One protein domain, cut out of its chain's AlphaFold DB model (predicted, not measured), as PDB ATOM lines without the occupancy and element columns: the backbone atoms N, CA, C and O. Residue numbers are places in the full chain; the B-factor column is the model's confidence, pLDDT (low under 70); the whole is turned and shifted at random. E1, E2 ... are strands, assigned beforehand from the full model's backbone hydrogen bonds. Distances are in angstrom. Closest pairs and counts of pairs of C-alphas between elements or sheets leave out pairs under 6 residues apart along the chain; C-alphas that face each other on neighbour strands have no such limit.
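What this domain is: This is residues 334 to 476 of the 1005 residues of an uncharacterized protein of Butyrivibrio sp. TB (UniProt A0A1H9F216). Two strongly twisted sheets of four strands, E4 to E7 and E8 to E11, lie face to face as a sandwich, and the chain changes from one to the other at E7 to E8. A smaller three-strand sheet, E1 to E3, lies off the other side of the E4 to E7 sheet and comes near it around the turn between E2 and E3; the loop at residues 341 to 346 sticks out from its E1 and E2 hairpin. The printed part has 143 residues with no named helix and eleven named strands, E1 to E11 in chain order; the class is all strand, with sheet orders E1 E2 E3, E4 E5 E6 E7 and E8 E9 E10 E11, all antiparallel. The whole is compact, with a radius of gyration of the C-alphas of 16.4 A, and spans 50 by 40 by 28 A.

Where its parts are: E1 is residues 334 to 340, 19.6 A long, and begins at C-alpha 334 at (-4.765, 56.023, -30.067). E2, residues 347 to 357, is the longest strand by residues, at 30.2 A, and E3 is residues 360 to 364, 13.8 A. E4, residues 376 to 382, measures 19.7 A and begins at C-alpha 376 at (-10.098, 53.545, -37.877). E5 is residues 385 to 393, 26.6 A; E6 is residues 398 to 405, 23.3 A; E7 is residues 410 to 416, 18.6 A. E8 is residues 418 to 420, 7.1 A, and E9 is residues 445 to 451, 18.1 A. E10, residues 457 to 465, measures 23.1 A and bends by 56 degrees at residue 460. E11, residues 471 to 475, is 13.6 A long and ends at C-alpha 475 at (-17.433, 37.808, -52.872).

How they stand to each other: E1, E2 and E3 form a meander, each strand the antiparallel neighbour of the one before. In the hairpin E1 and E2, N 336 and O 352 are 2.8 A apart; in the hairpin E2 and E3, N 355 and O 362 are 2.9 A apart, both within hydrogen-bond range. The closest C-alphas of E3 and E7 are those of Asp 360 and Ile 410, 6.6 A apart, and those of E2 and E7 are Tyr 357 and Ile 410, 6.7 A. E1 and E7 are apart. E4 to E7 form a second meander, with E4 and E7 as edge strands. Within hydrogen-bond range there are N 378 and O 389 at 2.8 A for E4 and E5, N 390 and O 401 at 2.9 A for E5 and E6, and N 404 and O 411 at 2.8 A for E6 and E7. E7 and E8 meet only through their link. E8 to E11 form the third meander, with N 448 and O 419 at 2.9 A, N 449 and O 459 at 2.9 A, and N 462 and O 474 at 2.8 A across its three pairs. In the sandwich, the facing parts are 12.2 A centre to centre, and the strands of one sheet stand at 25 degrees to those of the other. The closest C-alphas of E6 and E8 are those of Gly 398 and Gly 419, 3.8 A apart; those of E7 and E11 are Asp 414 and Leu 471, 6.0 A.

The domain as a whole: The C-alphas farthest apart are those of Glu 344 and Gly 383, at 52.2 A. The printed part has no cut. The long links are E3 to E4, with 11 residues, and E8 to E9, with 24 residues, 421 to 444. The mean pLDDT of the printed part is 77.9; 36 residues are under 70, among them 340 to 348, 428 to 433 and 450 to 459.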
ATOM      1  N   SER A 334      -5.266  54.696 -29.705       90.06
ATOM      2  CA  SER A 334      -4.765  56.023 -30.067       90.06
ATOM      3  C   SER A 334      -3.705  55.954 -31.158       90.06
ATOM      4  O   SER A 334      -2.800  55.116 -31.123       90.06
ATOM      5  N   VAL A 335      -3.812  56.857 -32.132       87.88
ATOM      6  CA  VAL A 335      -2.814  57.027 -33.192       87.88
ATOM      7  C   VAL A 335      -1.539  57.611 -32.584       87.88
ATOM      8  O   VAL A 335      -1.580  58.488 -31.720       87.88
ATOM      9  N   THR A 336      -0.385  57.106 -33.012       84.56
ATOM     10  CA  THR A 336       0.926  57.580 -32.561       84.56
ATOM     11  C   THR A 336       1.641  58.284 -33.701       84.56
ATOM     12  O   THR A 336       1.873  57.691 -34.752       84.56
ATOM     13  N   TYR A 337       2.029  59.539 -33.489       78.94
ATOM     14  CA  TYR A 337       2.658  60.362 -34.521       78.94
ATOM     15  C   TYR A 337       4.184  60.426 -34.364       78.94
ATOM     16  O   TYR A 337       4.714  60.670 -33.275       78.94
ATOM     17  N   GLY A 338       4.883  60.233 -35.480       74.50
ATOM     18  CA  GLY A 338       6.304  60.510 -35.651       74.50
ATOM     19  C   GLY A 338       6.526  61.940 -36.144       74.50
ATOM     20  O   GLY A 338       5.603  62.599 -36.616       74.50
ATOM     21  N   PHE A 339       7.759  62.440 -36.039       70.62
ATOM     22  CA  PHE A 339       8.113  63.789 -36.492       70.62
ATOM     23  C   PHE A 339       9.359  63.750 -37.375       70.62
ATOM     24  O   PHE A 339      10.444  63.364 -36.922       70.62
ATOM     25  N   ASN A 340       9.210  64.143 -38.640       63.72
ATOM     26  CA  ASN A 340      10.316  64.174 -39.588       63.72
ATOM     27  C   ASN A 340      11.101  65.487 -39.438       63.72
ATOM     28  O   ASN A 340      10.548  66.575 -39.559       63.72
ATOM     29  N   THR A 341      12.406  65.378 -39.171       56.81
ATOM     30  CA  THR A 341      13.338  66.520 -39.007       56.81
ATOM     31  C   THR A 341      14.482  66.505 -40.025       56.81
ATOM     32  O   THR A 341      15.455  67.247 -39.879       56.81
ATOM     33  N   GLY A 342      14.416  65.610 -41.020       41.78
ATOM     34  CA  GLY A 342      15.491  65.373 -41.987       41.78
ATOM     35  C   GLY A 342      15.255  65.942 -43.388       41.78
ATOM     36  O   GLY A 342      16.212  66.007 -44.157       41.78
ATOM     37  N   GLY A 343      14.018  66.321 -43.725       50.44
ATOM     38  CA  GLY A 343      13.642  66.876 -45.031       50.44
ATOM     39  C   GLY A 343      13.711  68.406 -45.106       50.44
ATOM     40  O   GLY A 343      14.091  69.079 -44.149       50.44
ATOM     41  N   GLU A 344      13.301  68.968 -46.248       43.19
ATOM     42  CA  GLU A 344      13.146  70.428 -46.420       43.19
ATOM     43  C   GLU A 344      11.961  71.008 -45.619       43.19
ATOM     44  O   GLU A 344      11.911  72.214 -45.369       43.19
ATOM     45  N   TYR A 345      11.049  70.140 -45.173       49.25
ATOM     46  CA  TYR A 345       9.875  70.461 -44.367       49.25
ATOM     47  C   TYR A 345       9.865  69.606 -43.094       49.25
ATOM     48  O   TYR A 345      10.111  68.399 -43.149       49.25
ATOM     49  N   GLU A 346       9.574  70.233 -41.953       55.66
ATOM     50  CA  GLU A 346       9.262  69.537 -40.701       55.66
ATOM     51  C   GLU A 346       7.756  69.229 -40.683       55.66
ATOM     52  O   GLU A 346       6.954  70.151 -40.826       55.66
ATOM     53  N   TYR A 347       7.371  67.958 -40.532       60.50
ATOM     54  CA  TYR A 347       5.964  67.534 -40.484       60.50
ATOM     55  C   TYR A 347       5.752  66.331 -39.551       60.50
ATOM     56  O   TYR A 347       6.674  65.544 -39.297       60.50
ATOM     57  N   LEU A 348       4.530  66.220 -39.023       66.94
ATOM     58  CA  LEU A 348       4.039  65.047 -38.298       66.94
ATOM     59  C   LEU A 348       3.555  63.992 -39.298       66.94
ATOM     60  O   LEU A 348       2.949  64.334 -40.308       66.94
ATOM     61  N   TYR A 349       3.811  62.719 -39.012       72.25
ATOM     62  CA  TYR A 349       3.342  61.589 -39.817       72.25
ATOM     63  C   TYR A 349       2.832  60.465 -38.909       72.25
ATOM     64  O   TYR A 349       3.255  60.363 -37.755       72.25
ATOM     65  N   VAL A 350       1.950  59.601 -39.409       80.00
ATOM     66  CA  VAL A 350       1.443  58.455 -38.643       80.00
ATOM     67  C   VAL A 350       2.539  57.386 -38.511       80.00
ATOM     68  O   VAL A 350       3.082  56.884 -39.491       80.00
ATOM     69  N   SER A 351       2.904  57.049 -37.273       83.19
ATOM     70  CA  SER A 351       3.980  56.096 -36.932       83.19
ATOM     71  C   SER A 351       3.463  54.765 -36.364       83.19
ATOM     72  O   SER A 351       4.227  53.984 -35.783       83.19
ATOM     73  N   GLY A 352       2.162  54.512 -36.534       89.88
ATOM     74  CA  GLY A 352       1.425  53.384 -35.969       89.88
ATOM     75  C   GLY A 352       0.451  53.808 -34.878       89.88
ATOM     76  O   GLY A 352       0.071  54.978 -34.785       89.88
ATOM     77  N   PHE A 353       0.088  52.882 -33.992       92.81
ATOM     78  CA  PHE A 353      -0.914  53.114 -32.951       92.81
ATOM     79  C   PHE A 353      -0.628  52.374 -31.638       92.81
ATOM     80  O   PHE A 353       0.241  51.503 -31.528       92.81
ATOM     81  N   HIS A 354      -1.382  52.736 -30.603       94.00
ATOM     82  CA  HIS A 354      -1.340  52.139 -29.278       94.00
ATOM     83  C   HIS A 354      -2.714  51.599 -28.881       94.00
ATOM     84  O   HIS A 354      -3.711  52.306 -28.980       94.00
ATOM     85  N   LEU A 355      -2.748  50.367 -28.369       95.94
ATOM     86  CA  LEU A 355      -3.918  49.772 -27.731       95.94
ATOM     87  C   LEU A 355      -3.623  49.522 -26.250       95.94
ATOM     88  O   LEU A 355      -2.612  48.898 -25.908       95.94
ATOM     89  N   ALA A 356      -4.526  49.941 -25.368       94.38
ATOM     90  CA  ALA A 356      -4.486  49.618 -23.943       94.38
ATOM     91  C   ALA A 356      -5.836  49.061 -23.484       94.38
ATOM     92  O   ALA A 356      -6.875  49.647 -23.765       94.38
ATOM     93  N   TYR A 357      -5.818  47.939 -22.767       94.94
ATOM     94  CA  TYR A 357      -6.996  47.291 -22.197       94.94
ATOM     95  C   TYR A 357      -6.663  46.830 -20.778       94.94
ATOM     96  O   TYR A 357      -5.806  45.964 -20.577       94.94
ATOM     97  N   GLU A 358      -7.337  47.414 -19.787       90.50
ATOM     98  CA  GLU A 358      -7.040  47.209 -18.362       90.50
ATOM     99  C   GLU A 358      -5.558  47.500 -18.007       90.50
ATOM    100  O   GLU A 358      -5.081  48.623 -18.163       90.50
ATOM    101  N   GLU A 359      -4.811  46.504 -17.508       85.75
ATOM    102  CA  GLU A 359      -3.378  46.618 -17.181       85.75
ATOM    103  C   GLU A 359      -2.446  46.239 -18.358       85.75
ATOM    104  O   GLU A 359      -1.222  46.328 -18.215       85.75
ATOM    105  N   ASP A 360      -2.983  45.760 -19.487       93.00
ATOM    106  CA  ASP A 360      -2.213  45.279 -20.643       93.00
ATOM    107  C   ASP A 360      -2.186  46.346 -21.744       93.00
ATOM    108  O   ASP A 360      -3.214  46.931 -22.085       93.00
ATOM    109  N   SER A 361      -1.013  46.611 -22.319       93.44
ATOM    110  CA  SER A 361      -0.889  47.588 -23.400       93.44
ATOM    111  C   SER A 361       0.160  47.195 -24.432       93.44
ATOM    112  O   SER A 361       1.165  46.540 -24.130       93.44
ATOM    113  N   LYS A 362      -0.108  47.573 -25.682       94.62
ATOM    114  CA  LYS A 362       0.671  47.225 -26.868       94.62
ATOM    115  C   LYS A 362       0.765  48.422 -27.800       94.62
ATOM    116  O   LYS A 362      -0.173  49.200 -27.911       94.62
ATOM    117  N   SER A 363       1.892  48.541 -28.485       92.25
ATOM    118  CA  SER A 363       2.058  49.474 -29.596       92.25
ATOM    119  C   SER A 363       2.400  48.688 -30.847       92.25
ATOM    120  O   SER A 363       3.158  47.716 -30.774       92.25
ATOM    121  N   TYR A 364       1.844  49.145 -31.954       90.75
ATOM    122  CA  TYR A 364       2.017  48.617 -33.294       90.75
ATOM    123  C   TYR A 364       2.602  49.734 -34.154       90.75
ATOM    124  O   TYR A 364       2.379  50.914 -33.880       90.75
ATOM    125  N   SER A 365       3.385  49.358 -35.155       83.50
ATOM    126  CA  SER A 365       3.973  50.277 -36.124       83.50
ATOM    127  C   SER A 365       3.792  49.674 -37.514       83.50
ATOM    128  O   SER A 365       3.883  48.445 -37.602       83.50
ATOM    129  N   PRO A 366       3.566  50.506 -38.548       74.88
ATOM    130  CA  PRO A 366       3.551  50.076 -39.945       74.88
ATOM    131  C   PRO A 366       4.867  49.395 -40.336       74.88
ATOM    132  O   PRO A 366       5.871  49.505 -39.612       74.88
ATOM    133  N   GLU A 367       4.897  48.705 -41.479       69.75
ATOM    134  CA  GLU A 367       6.135  48.050 -41.930       69.75
ATOM    135  C   GLU A 367       7.240  49.090 -42.212       69.75
ATOM    136  O   GLU A 367       8.427  48.825 -41.972       69.75
ATOM    137  N   TYR A 368       6.857  50.309 -42.613       65.69
ATOM    138  CA  TYR A 368       7.766  51.425 -42.876       65.69
ATOM    139  C   TYR A 368       7.333  52.715 -42.152       65.69
ATOM    140  O   TYR A 368       6.159  53.000 -41.959       65.69
ATOM    141  N   GLU A 369       8.291  53.542 -41.719       66.44
ATOM    142  CA  GLU A 369       7.969  54.793 -41.013       66.44
ATOM    143  C   GLU A 369       7.282  55.800 -41.958       66.44
ATOM    144  O   GLU A 369       7.932  56.367 -42.837       66.44
ATOM    145  N   GLY A 370       5.984  56.047 -41.741       64.38
ATOM    146  CA  GLY A 370       5.184  57.022 -42.490       64.38
ATOM    147  C   GLY A 370       4.509  56.500 -43.761       64.38
ATOM    148  O   GLY A 370       4.154  57.319 -44.602       64.38
ATOM    149  N   SER A 371       4.351  55.179 -43.917       62.69
ATOM    150  CA  SER A 371       3.558  54.558 -44.996       62.69
ATOM    151  C   SER A 371       2.060  54.452 -44.697       62.69
ATOM    152  O   SER A 371       1.277  54.382 -45.641       62.69
ATOM    153  N   ALA A 372       1.672  54.441 -43.419       67.06
ATOM    154  CA  ALA A 372       0.277  54.340 -42.998       67.06
ATOM    155  C   ALA A 372      -0.460  55.686 -43.075       67.06
ATOM    156  O   ALA A 372       0.071  56.723 -42.657       67.06
ATOM    157  N   GLY A 373      -1.705  55.637 -43.546       74.38
ATOM    158  CA  GLY A 373      -2.714  56.677 -43.371       74.38
ATOM    159  C   GLY A 373      -3.306  56.694 -41.955       74.38
ATOM    160  O   GLY A 373      -2.739  56.148 -41.007       74.38
ATOM    161  N   ASP A 374      -4.459  57.345 -41.802       79.62
ATOM    162  CA  ASP A 374      -5.174  57.389 -40.522       79.62
ATOM    163  C   ASP A 374      -5.841  56.043 -40.187       79.62
ATOM    164  O   ASP A 374      -6.380  55.361 -41.056       79.62
ATOM    165  N   TYR A 375      -5.833  55.685 -38.899       88.62
ATOM    166  CA  TYR A 375      -6.408  54.435 -38.388       88.62
ATOM    167  C   TYR A 375      -7.857  54.603 -37.911       88.62
ATOM    168  O   TYR A 375      -8.145  55.413 -37.024       88.62
ATOM    169  N   ASN A 376      -8.749  53.741 -38.398       92.38
ATOM    170  CA  ASN A 376     -10.098  53.545 -37.877       92.38
ATOM    171  C   ASN A 376     -10.132  52.390 -36.867       92.38
ATOM    172  O   ASN A 376      -9.655  51.297 -37.148       92.38
ATOM    173  N   PHE A 377     -10.770  52.589 -35.709       95.81
ATOM    174  CA  PHE A 377     -10.912  51.553 -34.676       95.81
ATOM    175  C   PHE A 377     -12.381  51.268 -34.353       95.81
ATOM    176  O   PHE A 377     -13.138  52.172 -33.992       95.81
ATOM    177  N   PHE A 378     -12.773  49.994 -34.397       95.62
ATOM    178  CA  PHE A 378     -14.131  49.525 -34.119       95.62
ATOM    179  C   PHE A 378     -14.132  48.466 -33.012       95.62
ATOM    180  O   PHE A 378     -13.596  47.373 -33.184       95.62
ATOM    181  N   LEU A 379     -14.790  48.754 -31.889       95.88
ATOM    182  CA  LEU A 379     -15.073  47.775 -30.845       95.88
ATOM    183  C   LEU A 379     -16.334  46.981 -31.211       95.88
ATOM    184  O   LEU A 379     -17.443  47.517 -31.234       95.88
ATOM    185  N   TYR A 380     -16.153  45.691 -31.469       93.62
ATOM    186  CA  TYR A 380     -17.200  44.709 -31.713       93.62
ATOM    187  C   TYR A 380     -17.442  43.849 -30.472       93.62
ATOM    188  O   TYR A 380     -16.517  43.228 -29.941       93.62
ATOM    189  N   HIS A 381     -18.700  43.766 -30.045       90.19
ATOM    190  CA  HIS A 381     -19.142  42.937 -28.928       90.19
ATOM    191  C   HIS A 381     -20.187  41.916 -29.382       90.19
ATOM    192  O   HIS A 381     -21.140  42.260 -30.087       90.19
ATOM    193  N   LYS A 382     -20.034  40.664 -28.939       85.25
ATOM    194  CA  LYS A 382     -20.957  39.557 -29.232       85.25
ATOM    195  C   LYS A 382     -20.930  38.504 -28.128       85.25
ATOM    196  O   LYS A 382     -20.022  37.673 -28.066       85.25
ATOM    197  N   GLY A 383     -21.940  38.512 -27.260       76.06
ATOM    198  CA  GLY A 383     -21.959  37.655 -26.069       76.06
ATOM    199  C   GLY A 383     -20.755  37.931 -25.158       76.06
ATOM    200  O   GLY A 383     -20.461  39.075 -24.850       76.06
ATOM    201  N   ASP A 384     -20.009  36.896 -24.763       77.06
ATOM    202  CA  ASP A 384     -18.831  37.041 -23.886       77.06
ATOM    203  C   ASP A 384     -17.536  37.397 -24.672       77.06
ATOM    204  O   ASP A 384     -16.427  37.044 -24.247       77.06
ATOM    205  N   LYS A 385     -17.652  37.983 -25.876       86.88
ATOM    206  CA  LYS A 385     -16.528  38.251 -26.793       86.88
ATOM    207  C   LYS A 385     -16.470  39.704 -27.227       86.88
ATOM    208  O   LYS A 385     -17.477  40.284 -27.613       86.88
ATOM    209  N   ASN A 386     -15.252  40.241 -27.183       93.31
ATOM    210  CA  ASN A 386     -14.928  41.632 -27.457       93.31
ATOM    211  C   ASN A 386     -13.692  41.654 -28.355       93.31
ATOM    212  O   ASN A 386     -12.673  41.029 -28.035       93.31
ATOM    213  N   ILE A 387     -13.811  42.321 -29.491       93.94
ATOM    214  CA  ILE A 387     -12.821  42.340 -30.561       93.94
ATOM    215  C   ILE A 387     -12.676  43.791 -31.014       93.94
ATOM    216  O   ILE A 387     -13.678  44.448 -31.266       93.94
ATOM    217  N   ILE A 388     -11.448  44.285 -31.120       95.44
ATOM    218  CA  ILE A 388     -11.150  45.512 -31.859       95.44
ATOM    219  C   ILE A 388     -10.851  45.095 -33.294       95.44
ATOM    220  O   ILE A 388     -10.040  44.193 -33.507       95.44
ATOM    221  N   ILE A 389     -11.501  45.737 -34.254       93.56
ATOM    222  CA  ILE A 389     -11.103  45.719 -35.658       93.56
ATOM    223  C   ILE A 389     -10.493  47.078 -35.953       93.56
ATOM    224  O   ILE A 389     -11.050  48.108 -35.576       93.56
ATOM    225  N   GLU A 390      -9.324  47.046 -36.560       94.12
ATOM    226  CA  GLU A 390      -8.558  48.195 -37.002       94.12
ATOM    227  C   GLU A 390      -8.491  48.153 -38.533       94.12
ATOM    228  O   GLU A 390      -8.449  47.063 -39.108       94.12
ATOM    229  N   ASP A 391      -8.597  49.324 -39.154       91.25
ATOM    230  CA  ASP A 391      -8.648  49.555 -40.599       91.25
ATOM    231  C   ASP A 391      -7.791  50.784 -40.928       91.25
ATOM    232  O   ASP A 391      -7.930  51.817 -40.265       91.25
ATOM    233  N   HIS A 392      -6.914  50.668 -41.923       86.62
ATOM    234  CA  HIS A 392      -6.120  51.775 -42.456       86.62
ATOM    235  C   HIS A 392      -5.684  51.512 -43.903       86.62
ATOM    236  O   HIS A 392      -5.827  50.410 -44.425       86.62
ATOM    237  N   ASP A 393      -5.132  52.543 -44.538       78.06
ATOM    238  CA  ASP A 393      -4.391  52.435 -45.797       78.06
ATOM    239  C   ASP A 393      -2.885  52.338 -45.481       78.06
ATOM    240  O   ASP A 393      -2.365  53.190 -44.753       78.06
ATOM    241  N   GLU A 394      -2.180  51.331 -46.005       67.25
ATOM    242  CA  GLU A 394      -0.713  51.310 -46.069       67.25
ATOM    243  C   GLU A 394      -0.262  51.066 -47.524       67.25
ATOM    244  O   GLU A 394      -0.551  50.031 -48.120       67.25
ATOM    245  N   PHE A 395       0.498  52.014 -48.091       61.78
ATOM    246  CA  PHE A 395       0.988  52.009 -49.489       61.78
ATOM    247  C   PHE A 395      -0.050  52.170 -50.613       61.78
ATOM    248  O   PHE A 395       0.275  51.901 -51.771       61.78
ATOM    249  N   GLY A 396      -1.241  52.694 -50.323       61.12
ATOM    250  CA  GLY A 396      -2.335  52.764 -51.290       61.12
ATOM    251  C   GLY A 396      -3.098  51.443 -51.382       61.12
ATOM    252  O   GLY A 396      -3.639  51.146 -52.444       61.12
ATOM    253  N   TYR A 397      -3.088  50.668 -50.291       67.94
ATOM    254  CA  TYR A 397      -3.799  49.404 -50.125       67.94
ATOM    255  C   TYR A 397      -4.501  49.364 -48.774       67.94
ATOM    256  O   TYR A 397      -3.945  49.788 -47.760       67.94
ATOM    257  N   GLY A 398      -5.699  48.793 -48.737       79.25
ATOM    258  CA  GLY A 398      -6.444  48.631 -47.493       79.25
ATOM    259  C   GLY A 398      -5.915  47.473 -46.644       79.25
ATOM    260  O   GLY A 398      -5.876  46.329 -47.104       79.25
ATOM    261  N   GLU A 399      -5.589  47.727 -45.378       86.00
ATOM    262  CA  GLU A 399      -5.301  46.694 -44.381       86.00
ATOM    263  C   GLU A 399      -6.347  46.680 -43.262       86.00
ATOM    264  O   GLU A 399      -6.731  47.715 -42.719       86.00
ATOM    265  N   MET A 400      -6.758  45.471 -42.860       89.38
ATOM    266  CA  MET A 400      -7.634  45.247 -41.712       89.38
ATOM    267  C   MET A 400      -7.065  44.207 -40.749       89.38
ATOM    268  O   MET A 400      -6.827  43.051 -41.117       89.38
ATOM    269  N   SER A 401      -6.946  44.586 -39.476       91.94
ATOM    270  CA  SER A 401      -6.400  43.748 -38.401       91.94
ATOM    271  C   SER A 401      -7.364  43.568 -37.227       91.94
ATOM    272  O   SER A 401      -8.126  44.458 -36.854       91.94
ATOM    273  N   CYS A 402      -7.329  42.389 -36.600       93.00
ATOM    274  CA  CYS A 402      -8.183  42.034 -35.466       93.00
ATOM    275  C   CYS A 402      -7.386  41.876 -34.156       93.00
ATOM    276  O   CYS A 402      -6.385  41.160 -34.099       93.00
ATOM    277  N   TYR A 403      -7.906  42.418 -33.048       94.75
ATOM    278  CA  TYR A 403      -7.350  42.263 -31.698       94.75
ATOM    279  C   TYR A 403      -8.412  41.791 -30.698       94.75
ATOM    280  O   TYR A 403      -9.424  42.444 -30.467       94.75
ATOM    281  N   ILE A 404      -8.179  40.645 -30.062       94.00
ATOM    282  CA  ILE A 404      -9.135  39.990 -29.161       94.00
ATOM    283  C   ILE A 404      -8.871  40.425 -27.716       94.00
ATOM    284  O   ILE A 404      -7.764  40.236 -27.196       94.00
ATOM    285  N   LEU A 405      -9.906  40.926 -27.040       94.12
ATOM    286  CA  LEU A 405      -9.859  41.342 -25.640       94.12
ATOM    287  C   LEU A 405     -10.390  40.211 -24.739       94.12
ATOM    288  O   LEU A 405     -11.580  39.899 -24.733       94.12
ATOM    289  N   GLU A 406      -9.511  39.557 -23.970       89.75
ATOM    290  CA  GLU A 406      -9.888  38.418 -23.108       89.75
ATOM    291  C   GLU A 406      -9.032  38.350 -21.830       89.75
ATOM    292  O   GLU A 406      -7.806  38.423 -21.896       89.75
ATOM    293  N   ASP A 407      -9.671  38.148 -20.670       86.75
ATOM    294  CA  ASP A 407      -9.031  38.088 -19.339       86.75
ATOM    295  C   ASP A 407      -8.170  39.332 -18.991       86.75
ATOM    296  O   ASP A 407      -7.110  39.204 -18.368       86.75
ATOM    297  N   GLY A 408      -8.606  40.533 -19.403       88.19
ATOM    298  CA  GLY A 408      -7.869  41.791 -19.195       88.19
ATOM    299  C   GLY A 408      -6.568  41.873 -20.001       88.19
ATOM    300  O   GLY A 408      -5.551  42.320 -19.473       88.19
ATOM    301  N   LYS A 409      -6.562  41.320 -21.225       92.19
ATOM    302  CA  LYS A 409      -5.397  41.262 -22.121       92.19
ATOM    303  C   LYS A 409      -5.754  41.420 -23.583       92.19
ATOM    304  O   LYS A 409      -6.824  40.982 -24.003       92.19
ATOM    305  N   ILE A 410      -4.788  41.920 -24.347       94.31
ATOM    306  CA  ILE A 410      -4.864  42.092 -25.797       94.31
ATOM    307  C   ILE A 410      -4.163  40.909 -26.474       94.31
ATOM    308  O   ILE A 410      -2.975  40.645 -26.253       94.31
ATOM    309  N   LYS A 411      -4.873  40.179 -27.332       93.50
ATOM    310  CA  LYS A 411      -4.318  39.085 -28.145       93.50
ATOM    311  C   LYS A 411      -4.442  39.442 -29.613       93.50
ATOM    312  O   LYS A 411      -5.499  39.873 -30.048       93.50
ATOM    313  N   ASP A 412      -3.363  39.241 -30.349       91.44
ATOM    314  CA  ASP A 412      -3.333  39.494 -31.786       91.44
ATOM    315  C   ASP A 412      -4.165  38.398 -32.477       91.44
ATOM    316  O   ASP A 412      -4.037  37.217 -32.127       91.44
ATOM    317  N   GLY A 413      -5.090  38.813 -33.341       87.50
ATOM    318  CA  GLY A 413      -6.027  37.963 -34.068       87.50
ATOM    319  C   GLY A 413      -5.548  37.668 -35.488       87.50
ATOM    320  O   GLY A 413      -4.359  37.451 -35.715       87.50
ATOM    321  N   ASP A 414      -6.499  37.610 -36.414       89.06
ATOM    322  CA  ASP A 414      -6.262  37.472 -37.855       89.06
ATOM    323  C   ASP A 414      -6.126  38.857 -38.523       89.06
ATOM    324  O   ASP A 414      -6.503  39.871 -37.928       89.06
ATOM    325  N   GLY A 415      -5.605  38.903 -39.747       88.38
ATOM    326  CA  GLY A 415      -5.455  40.132 -40.533       88.38
ATOM    327  C   GLY A 415      -5.578  39.845 -42.030       88.38
ATOM    328  O   GLY A 415      -5.324  38.713 -42.453       88.38
ATOM    329  N   ILE A 416      -6.017  40.835 -42.805       83.81
ATOM    330  CA  ILE A 416      -6.284  40.731 -44.247       83.81
ATOM    331  C   ILE A 416      -5.904  42.022 -44.981       83.81
ATOM    332  O   ILE A 416      -6.006  43.111 -44.424       83.81
ATOM    333  N   ASN A 417      -5.552  41.883 -46.258       83.00
ATOM    334  CA  ASN A 417      -5.332  42.986 -47.192       83.00
ATOM    335  C   ASN A 417      -6.678  43.363 -47.838       83.00
ATOM    336  O   ASN A 417      -6.974  42.987 -48.974       83.00
ATOM    337  N   ALA A 418      -7.540  43.988 -47.038       81.81
ATOM    338  CA  ALA A 418      -8.774  44.610 -47.487       81.81
ATOM    339  C   ALA A 418      -9.103  45.808 -46.585       81.81
ATOM    340  O   ALA A 418      -8.970  45.693 -45.367       81.81
ATOM    341  N   GLY A 419      -9.581  46.909 -47.165       85.19
ATOM    342  CA  GLY A 419     -10.021  48.113 -46.440       85.19
ATOM    343  C   GLY A 419     -11.526  48.357 -46.561       85.19
ATOM    344  O   GLY A 419     -12.207  47.716 -47.369       85.19
ATOM    345  N   LEU A 420     -12.076  49.287 -45.773       87.19
ATOM    346  CA  LEU A 420     -13.482  49.700 -45.905       87.19
ATOM    347  C   LEU A 420     -13.818  50.184 -47.327       87.19
ATOM    348  O   LEU A 420     -13.096  50.970 -47.933       87.19
ATOM    349  N   ALA A 421     -14.954  49.732 -47.861       84.69
ATOM    350  CA  ALA A 421     -15.321  50.029 -49.242       84.69
ATOM    351  C   ALA A 421     -15.748  51.492 -49.461       84.69
ATOM    352  O   ALA A 421     -16.569  52.035 -48.715       84.69
ATOM    353  N   TYR A 422     -15.264  52.087 -50.553       82.69
ATOM    354  CA  TYR A 422     -15.672  53.410 -51.033       82.69
ATOM    355  C   TYR A 422     -17.063  53.399 -51.681       82.69
ATOM    356  O   TYR A 422     -17.454  52.451 -52.363       82.69
ATOM    357  N   SER A 423     -17.793  54.500 -51.525       77.94
ATOM    358  CA  SER A 423     -19.155  54.686 -52.020       77.94
ATOM    359  C   SER A 423     -19.222  55.771 -53.098       77.94
ATOM    360  O   SER A 423     -19.764  56.858 -52.892       77.94
ATOM    361  N   TRP A 424     -18.675  55.474 -54.279       76.50
ATOM    362  CA  TRP A 424     -18.654  56.400 -55.423       76.50
ATOM    363  C   TRP A 424     -20.052  56.869 -55.860       76.50
ATOM    364  O   TRP A 424     -20.218  58.030 -56.220       76.50
ATOM    365  N   ASP A 425     -21.080  56.021 -55.737       73.75
ATOM    366  CA  ASP A 425     -22.475  56.413 -55.991       73.75
ATOM    367  C   ASP A 425     -23.003  57.451 -54.984       73.75
ATOM    368  O   ASP A 425     -23.959  58.179 -55.279       73.75
ATOM    369  N   ASN A 426     -22.395  57.552 -53.797       72.19
ATOM    370  CA  ASN A 426     -22.783  58.488 -52.746       72.19
ATOM    371  C   ASN A 426     -21.969  59.784 -52.703       72.19
ATOM    372  O   ASN A 426     -22.512  60.770 -52.202       72.19
ATOM    373  N   ALA A 427     -20.780  59.824 -53.306       71.69
ATOM    374  CA  ALA A 427     -19.979  61.041 -53.430       71.69
ATOM    375  C   ALA A 427     -20.771  62.218 -54.052       71.69
ATOM    376  O   ALA A 427     -21.721  62.018 -54.831       71.69
ATOM    377  N   GLU A 428     -20.406  63.450 -53.696       67.31
ATOM    378  CA  GLU A 428     -20.820  64.667 -54.409       67.31
ATOM    379  C   GLU A 428     -19.834  64.999 -55.549       67.31
ATOM    380  O   GLU A 428     -18.646  64.709 -55.457       67.31
ATOM    381  N   ASP A 429     -20.302  65.673 -56.613       53.78
ATOM    382  CA  ASP A 429     -19.513  66.045 -57.815       53.78
ATOM    383  C   ASP A 429     -18.239  66.891 -57.539       53.78
ATOM    384  O   ASP A 429     -17.517  67.252 -58.475       53.78
ATOM    385  N   SER A 430     -18.017  67.299 -56.288       51.38
ATOM    386  CA  SER A 430     -16.922  68.157 -55.825       51.38
ATOM    387  C   SER A 430     -16.059  67.534 -54.724       51.38
ATOM    388  O   SER A 430     -15.231  68.246 -54.165       51.38
ATOM    389  N   GLU A 431     -16.271  66.265 -54.374       51.69
ATOM    390  CA  GLU A 431     -15.432  65.555 -53.405       51.69
ATOM    391  C   GLU A 431     -14.246  64.898 -54.120       51.69
ATOM    392  O   GLU A 431     -14.433  64.144 -55.074       51.69
ATOM    393  N   ASP A 432     -13.027  65.172 -53.649       55.66
ATOM    394  CA  ASP A 432     -11.799  64.580 -54.199       55.66
ATOM    395  C   ASP A 432     -11.616  63.106 -53.765       55.66
ATOM    396  O   ASP A 432     -10.857  62.361 -54.385       55.66
ATOM    397  N   ILE A 433     -12.326  62.666 -52.716       67.38
ATOM    398  CA  ILE A 433     -12.292  61.308 -52.152       67.38
ATOM    399  C   ILE A 433     -13.732  60.841 -51.897       67.38
ATOM    400  O   ILE A 433     -14.514  61.546 -51.261       67.38
ATOM    401  N   ALA A 434     -14.093  59.640 -52.359       77.31
ATOM    402  CA  ALA A 434     -15.411  59.068 -52.083       77.31
ATOM    403  C   ALA A 434     -15.561  58.636 -50.612       77.31
ATOM    404  O   ALA A 434     -14.621  58.087 -50.033       77.31
ATOM    405  N   PRO A 435     -16.752  58.795 -50.010       85.38
ATOM    406  CA  PRO A 435     -16.978  58.402 -48.625       85.38
ATOM    407  C   PRO A 435     -16.952  56.879 -48.445       85.38
ATOM    408  O   PRO A 435     -17.389  56.138 -49.327       85.38
ATOM    409  N   VAL A 436     -16.499  56.404 -47.284       89.69
ATOM    410  CA  VAL A 436     -16.399  54.963 -46.974       89.69
ATOM    411  C   VAL A 436     -17.603  54.445 -46.187       89.69
ATOM    412  O   VAL A 436     -18.144  55.131 -45.316       89.69
ATOM    413  N   PHE A 437     -18.026  53.211 -46.468       88.50
ATOM    414  CA  PHE A 437     -19.091  52.534 -45.724       88.50
ATOM    415  C   PHE A 437     -18.613  52.103 -44.335       88.50
ATOM    416  O   PHE A 437     -17.687  51.305 -44.210       88.50
ATOM    417  N   LEU A 438     -19.282  52.563 -43.273       91.75
ATOM    418  CA  LEU A 438     -18.888  52.212 -41.908       91.75
ATOM    419  C   LEU A 438     -19.490  50.879 -41.419       91.75
ATOM    420  O   LEU A 438     -20.678  50.608 -41.639       91.75
ATOM    421  N   PRO A 439     -18.722  50.060 -40.670       90.00
ATOM    422  CA  PRO A 439     -19.125  48.729 -40.220       90.00
ATOM    423  C   PRO A 439     -20.085  48.775 -39.019       90.00
ATOM    424  O   PRO A 439     -19.780  48.301 -37.929       90.00
ATOM    425  N   VAL A 440     -21.302  49.288 -39.207       88.12
ATOM    426  CA  VAL A 440     -22.358  49.285 -38.170       88.12
ATOM    427  C   VAL A 440     -22.877  47.878 -37.822       88.12
ATOM    428  O   VAL A 440     -23.558  47.690 -36.816       88.12
ATOM    429  N   ASN A 441     -22.574  46.870 -38.650       83.00
ATOM    430  CA  ASN A 441     -22.973  45.476 -38.458       83.00
ATOM    431  C   ASN A 441     -21.914  44.518 -39.034       83.00
ATOM    432  O   ASN A 441     -21.780  44.401 -40.252       83.00
ATOM    433  N   MET A 442     -21.242  43.749 -38.167       79.44
ATOM    434  CA  MET A 442     -20.155  42.816 -38.537       79.44
ATOM    435  C   MET A 442     -20.565  41.606 -39.398       79.44
ATOM    436  O   MET A 442     -19.734  40.758 -39.721       79.44
ATOM    437  N   ASN A 443     -21.842  41.497 -39.771       70.88
ATOM    438  CA  ASN A 443     -22.346  40.478 -40.697       70.88
ATOM    439  C   ASN A 443     -22.584  41.028 -42.118       70.88
ATOM    440  O   ASN A 443     -23.006  40.261 -42.982       70.88
ATOM    441  N   LYS A 444     -22.382  42.336 -42.341       70.75
ATOM    442  CA  LYS A 444     -22.595  43.050 -43.615       70.75
ATOM    443  C   LYS A 444     -21.508  44.112 -43.874       70.75
ATOM    444  O   LYS A 444     -21.797  45.139 -44.481       70.75
ATOM    445  N   VAL A 445     -20.287  43.921 -43.371       79.88
ATOM    446  CA  VAL A 445     -19.204  44.895 -43.595       79.88
ATOM    447  C   VAL A 445     -18.773  44.804 -45.046       79.88
ATOM    448  O   VAL A 445     -18.335  43.741 -45.479       79.88
ATOM    449  N   LEU A 446     -18.932  45.895 -45.786       81.88
ATOM    450  CA  LEU A 446     -18.476  45.994 -47.162       81.88
ATOM    451  C   LEU A 446     -17.006  46.419 -47.155       81.88
ATOM    452  O   LEU A 446     -16.674  47.478 -46.622       81.88
ATOM    453  N   VAL A 447     -16.146  45.585 -47.726       83.12
ATOM    454  CA  VAL A 447     -14.714  45.856 -47.884       83.12
ATOM    455  C   VAL A 447     -14.312  45.708 -49.341       83.12
ATOM    456  O   VAL A 447     -14.993  45.030 -50.115       83.12
ATOM    457  N   ILE A 448     -13.199  46.328 -49.704       80.00
ATOM    458  CA  ILE A 448     -12.521  46.103 -50.974       80.00
ATOM    459  C   ILE A 448     -11.284  45.257 -50.683       80.00
ATOM    460  O   ILE A 448     -10.424  45.676 -49.915       80.00
ATOM    461  N   GLU A 449     -11.224  44.060 -51.264       75.31
ATOM    462  CA  GLU A 449     -10.030  43.208 -51.285       75.31
ATOM    463  C   GLU A 449      -9.219  43.519 -52.541       75.31
ATOM    464  O   GLU A 449      -9.770  43.560 -53.644       75.31
ATOM    465  N   GLU A 450      -7.913  43.724 -52.395       62.75
ATOM    466  CA  GLU A 450      -7.036  44.066 -53.517       62.75
ATOM    467  C   GLU A 450      -6.289  42.836 -54.008       62.75
ATOM    468  O   GLU A 450      -5.292  42.373 -53.440       62.75
ATOM    469  N   VAL A 451      -6.792  42.273 -55.104       49.38
ATOM    470  CA  VAL A 451      -6.301  41.008 -55.635       49.38
ATOM    471  C   VAL A 451      -5.129  41.262 -56.585       49.38
ATOM    472  O   VAL A 451      -5.257  41.207 -57.805       49.38
ATOM    473  N   GLY A 452      -3.948  41.481 -55.997       38.59
ATOM    474  CA  GLY A 452      -2.664  41.212 -56.660       38.59
ATOM    475  C   GLY A 452      -1.747  42.401 -56.973       38.59
ATOM    476  O   GLY A 452      -1.438  42.638 -58.136       38.59
ATOM    477  N   GLY A 453      -1.164  43.026 -55.946       38.88
ATOM    478  CA  GLY A 453      -0.016  43.939 -56.095       38.88
ATOM    479  C   GLY A 453      -0.340  45.278 -56.770       38.88
ATOM    480  O   GLY A 453      -1.498  45.669 -56.843       38.88
ATOM    481  N   GLU A 454       0.692  45.970 -57.269       32.03
ATOM    482  CA  GLU A 454       0.643  47.384 -57.710       32.03
ATOM    483  C   GLU A 454      -0.345  47.724 -58.853       32.03
ATOM    484  O   GLU A 454      -0.530  48.900 -59.150       32.03
ATOM    485  N   GLU A 455      -1.021  46.740 -59.460       34.25
ATOM    486  CA  GLU A 455      -2.088  46.929 -60.465       34.25
ATOM    487  C   GLU A 455      -3.305  45.989 -60.224       34.25
ATOM    488  O   GLU A 455      -3.977  45.584 -61.174       34.25
ATOM    489  N   GLY A 456      -3.562  45.573 -58.975       36.28
ATOM    490  CA  GLY A 456      -4.553  44.537 -58.634       36.28
ATOM    491  C   GLY A 456      -6.021  44.881 -58.947       36.28
ATOM    492  O   GLY A 456      -6.442  46.034 -58.879       36.28
ATOM    493  N   GLU A 457      -6.836  43.856 -59.238       44.59
ATOM    494  CA  GLU A 457      -8.295  44.020 -59.338       44.59
ATOM    495  C   GLU A 457      -8.897  44.186 -57.929       44.59
ATOM    496  O   GLU A 457      -8.790  43.298 -57.081       44.59
ATOM    497  N   SER A 458      -9.546  45.325 -57.680       59.69
ATOM    498  CA  SER A 458     -10.310  45.597 -56.456       59.69
ATOM    499  C   SER A 458     -11.649  44.851 -56.475       59.69
ATOM    500  O   SER A 458     -12.528  45.178 -57.277       59.69
ATOM    501  N   ILE A 459     -11.842  43.879 -55.581       65.56
ATOM    502  CA  ILE A 459     -13.084  43.099 -55.476       65.56
ATOM    503  C   ILE A 459     -13.890  43.550 -54.258       65.56
ATOM    504  O   ILE A 459     -13.400  43.551 -53.129       65.56
ATOM    505  N   ALA A 460     -15.159  43.905 -54.477       76.94
ATOM    506  CA  ALA A 460     -16.093  44.179 -53.394       76.94
ATOM    507  C   ALA A 460     -16.503  42.866 -52.702       76.94
ATOM    508  O   ALA A 460     -17.109  41.978 -53.308       76.94
ATOM    509  N   CYS A 461     -16.190  42.766 -51.415       79.75
ATOM    510  CA  CYS A 461     -16.392  41.584 -50.590       79.75
ATOM    511  C   CYS A 461     -17.196  41.931 -49.332       79.75
ATOM    512  O   CYS A 461     -17.085  43.022 -48.770       79.75
ATOM    513  N   TYR A 462     -17.962  40.967 -48.822       82.00
ATOM    514  CA  TYR A 462     -18.455  41.025 -47.450       82.00
ATOM    515  C   TYR A 462     -17.424  40.437 -46.492       82.00
ATOM    516  O   TYR A 462     -17.141  39.235 -46.518       82.00
ATOM    517  N   LEU A 463     -16.914  41.275 -45.591       84.00
ATOM    518  CA  LEU A 463     -16.140  40.822 -44.449       84.00
ATOM    519  C   LEU A 463     -17.065  40.254 -43.371       84.00
ATOM    520  O   LEU A 463     -18.044  40.866 -42.937       84.00
ATOM    521  N   LYS A 464     -16.690  39.069 -42.894       82.25
ATOM    522  CA  LYS A 464     -17.287  38.402 -41.748       82.25
ATOM    523  C   LYS A 464     -16.238  38.092 -40.690       82.25
ATOM    524  O   LYS A 464     -15.250  37.408 -40.966       82.25
ATOM    525  N   VAL A 465     -16.542  38.498 -39.461       79.81
ATOM    526  CA  VAL A 465     -15.707  38.291 -38.270       79.81
ATOM    527  C   VAL A 465     -16.278  37.160 -37.409       79.81
ATOM    528  O   VAL A 465     -17.487  37.087 -37.171       79.81
ATOM    529  N   SER A 466     -15.426  36.244 -36.943       79.25
ATOM    530  CA  SER A 466     -15.812  35.165 -36.023       79.25
ATOM    531  C   SER A 466     -15.571  35.512 -34.545       79.25
ATOM    532  O   SER A 466     -14.769  36.376 -34.204       79.25
ATOM    533  N   GLU A 467     -16.214  34.767 -33.637       76.50
ATOM    534  CA  GLU A 467     -16.025  34.881 -32.173       76.50
ATOM    535  C   GLU A 467     -14.581  34.622 -31.693       76.50
ATOM    536  O   GLU A 467     -14.231  34.969 -30.563       76.50
ATOM    537  N   ASP A 468     -13.751  33.970 -32.515       80.50
ATOM    538  CA  ASP A 468     -12.327  33.725 -32.266       80.50
ATOM    539  C   ASP A 468     -11.394  34.690 -33.018       80.50
ATOM    540  O   ASP A 468     -10.194  34.435 -33.080       80.50
ATOM    541  N   GLY A 469     -11.925  35.807 -33.535       75.81
ATOM    542  CA  GLY A 469     -11.143  36.866 -34.178       75.81
ATOM    543  C   GLY A 469     -10.563  36.471 -35.533       75.81
ATOM    544  O   GLY A 469      -9.524  36.997 -35.926       75.81
ATOM    545  N   LYS A 470     -11.202  35.516 -36.220       84.00
ATOM    546  CA  LYS A 470     -10.859  35.137 -37.586       84.00
ATOM    547  C   LYS A 470     -11.624  36.014 -38.574       84.00
ATOM    548  O   LYS A 470     -12.842  36.165 -38.445       84.00
ATOM    549  N   LEU A 471     -10.920  36.515 -39.581       84.75
ATOM    550  CA  LEU A 471     -11.495  37.264 -40.688       84.75
ATOM    551  C   LEU A 471     -11.767  36.308 -41.862       84.75
ATOM    552  O   LEU A 471     -11.037  35.343 -42.112       84.75
ATOM    553  N   THR A 472     -12.889  36.513 -42.548       83.62
ATOM    554  CA  THR A 472     -13.254  35.758 -43.752       83.62
ATOM    555  C   THR A 472     -13.998  36.654 -44.720       83.62
ATOM    556  O   THR A 472     -15.004  37.252 -44.340       83.62
ATOM    557  N   LEU A 473     -13.516  36.696 -45.956       82.31
ATOM    558  CA  LEU A 473     -14.137  37.409 -47.063       82.31
ATOM    559  C   LEU A 473     -15.104  36.490 -47.814       82.31
ATOM    560  O   LEU A 473     -15.007  35.258 -47.761       82.31
ATOM    561  N   THR A 474     -16.107  37.086 -48.444       79.50
ATOM    562  CA  THR A 474     -17.064  36.414 -49.324       79.50
ATOM    563  C   THR A 474     -17.428  37.393 -50.430       79.50
ATOM    564  O   THR A 474     -17.970  38.456 -50.136       79.50
ATOM    565  N   GLU A 475     -17.106  37.034 -51.670       71.88
ATOM    566  CA  GLU A 475     -17.433  37.808 -52.872       71.88
ATOM    567  C   GLU A 475     -18.946  38.061 -52.980       71.88
ATOM    568  O   GLU A 475     -19.768  37.286 -52.474       71.88
ATOM    569  N   ILE A 476     -19.315  39.163 -53.630       67.75
ATOM    570  CA  ILE A 476     -20.708  39.577 -53.801       67.75
ATOM    571  C   ILE A 476     -21.235  39.033 -55.133       67.75
ATOM    572  O   ILE A 476     -20.897  39.538 -56.198       67.75
TER     573      ILE A 476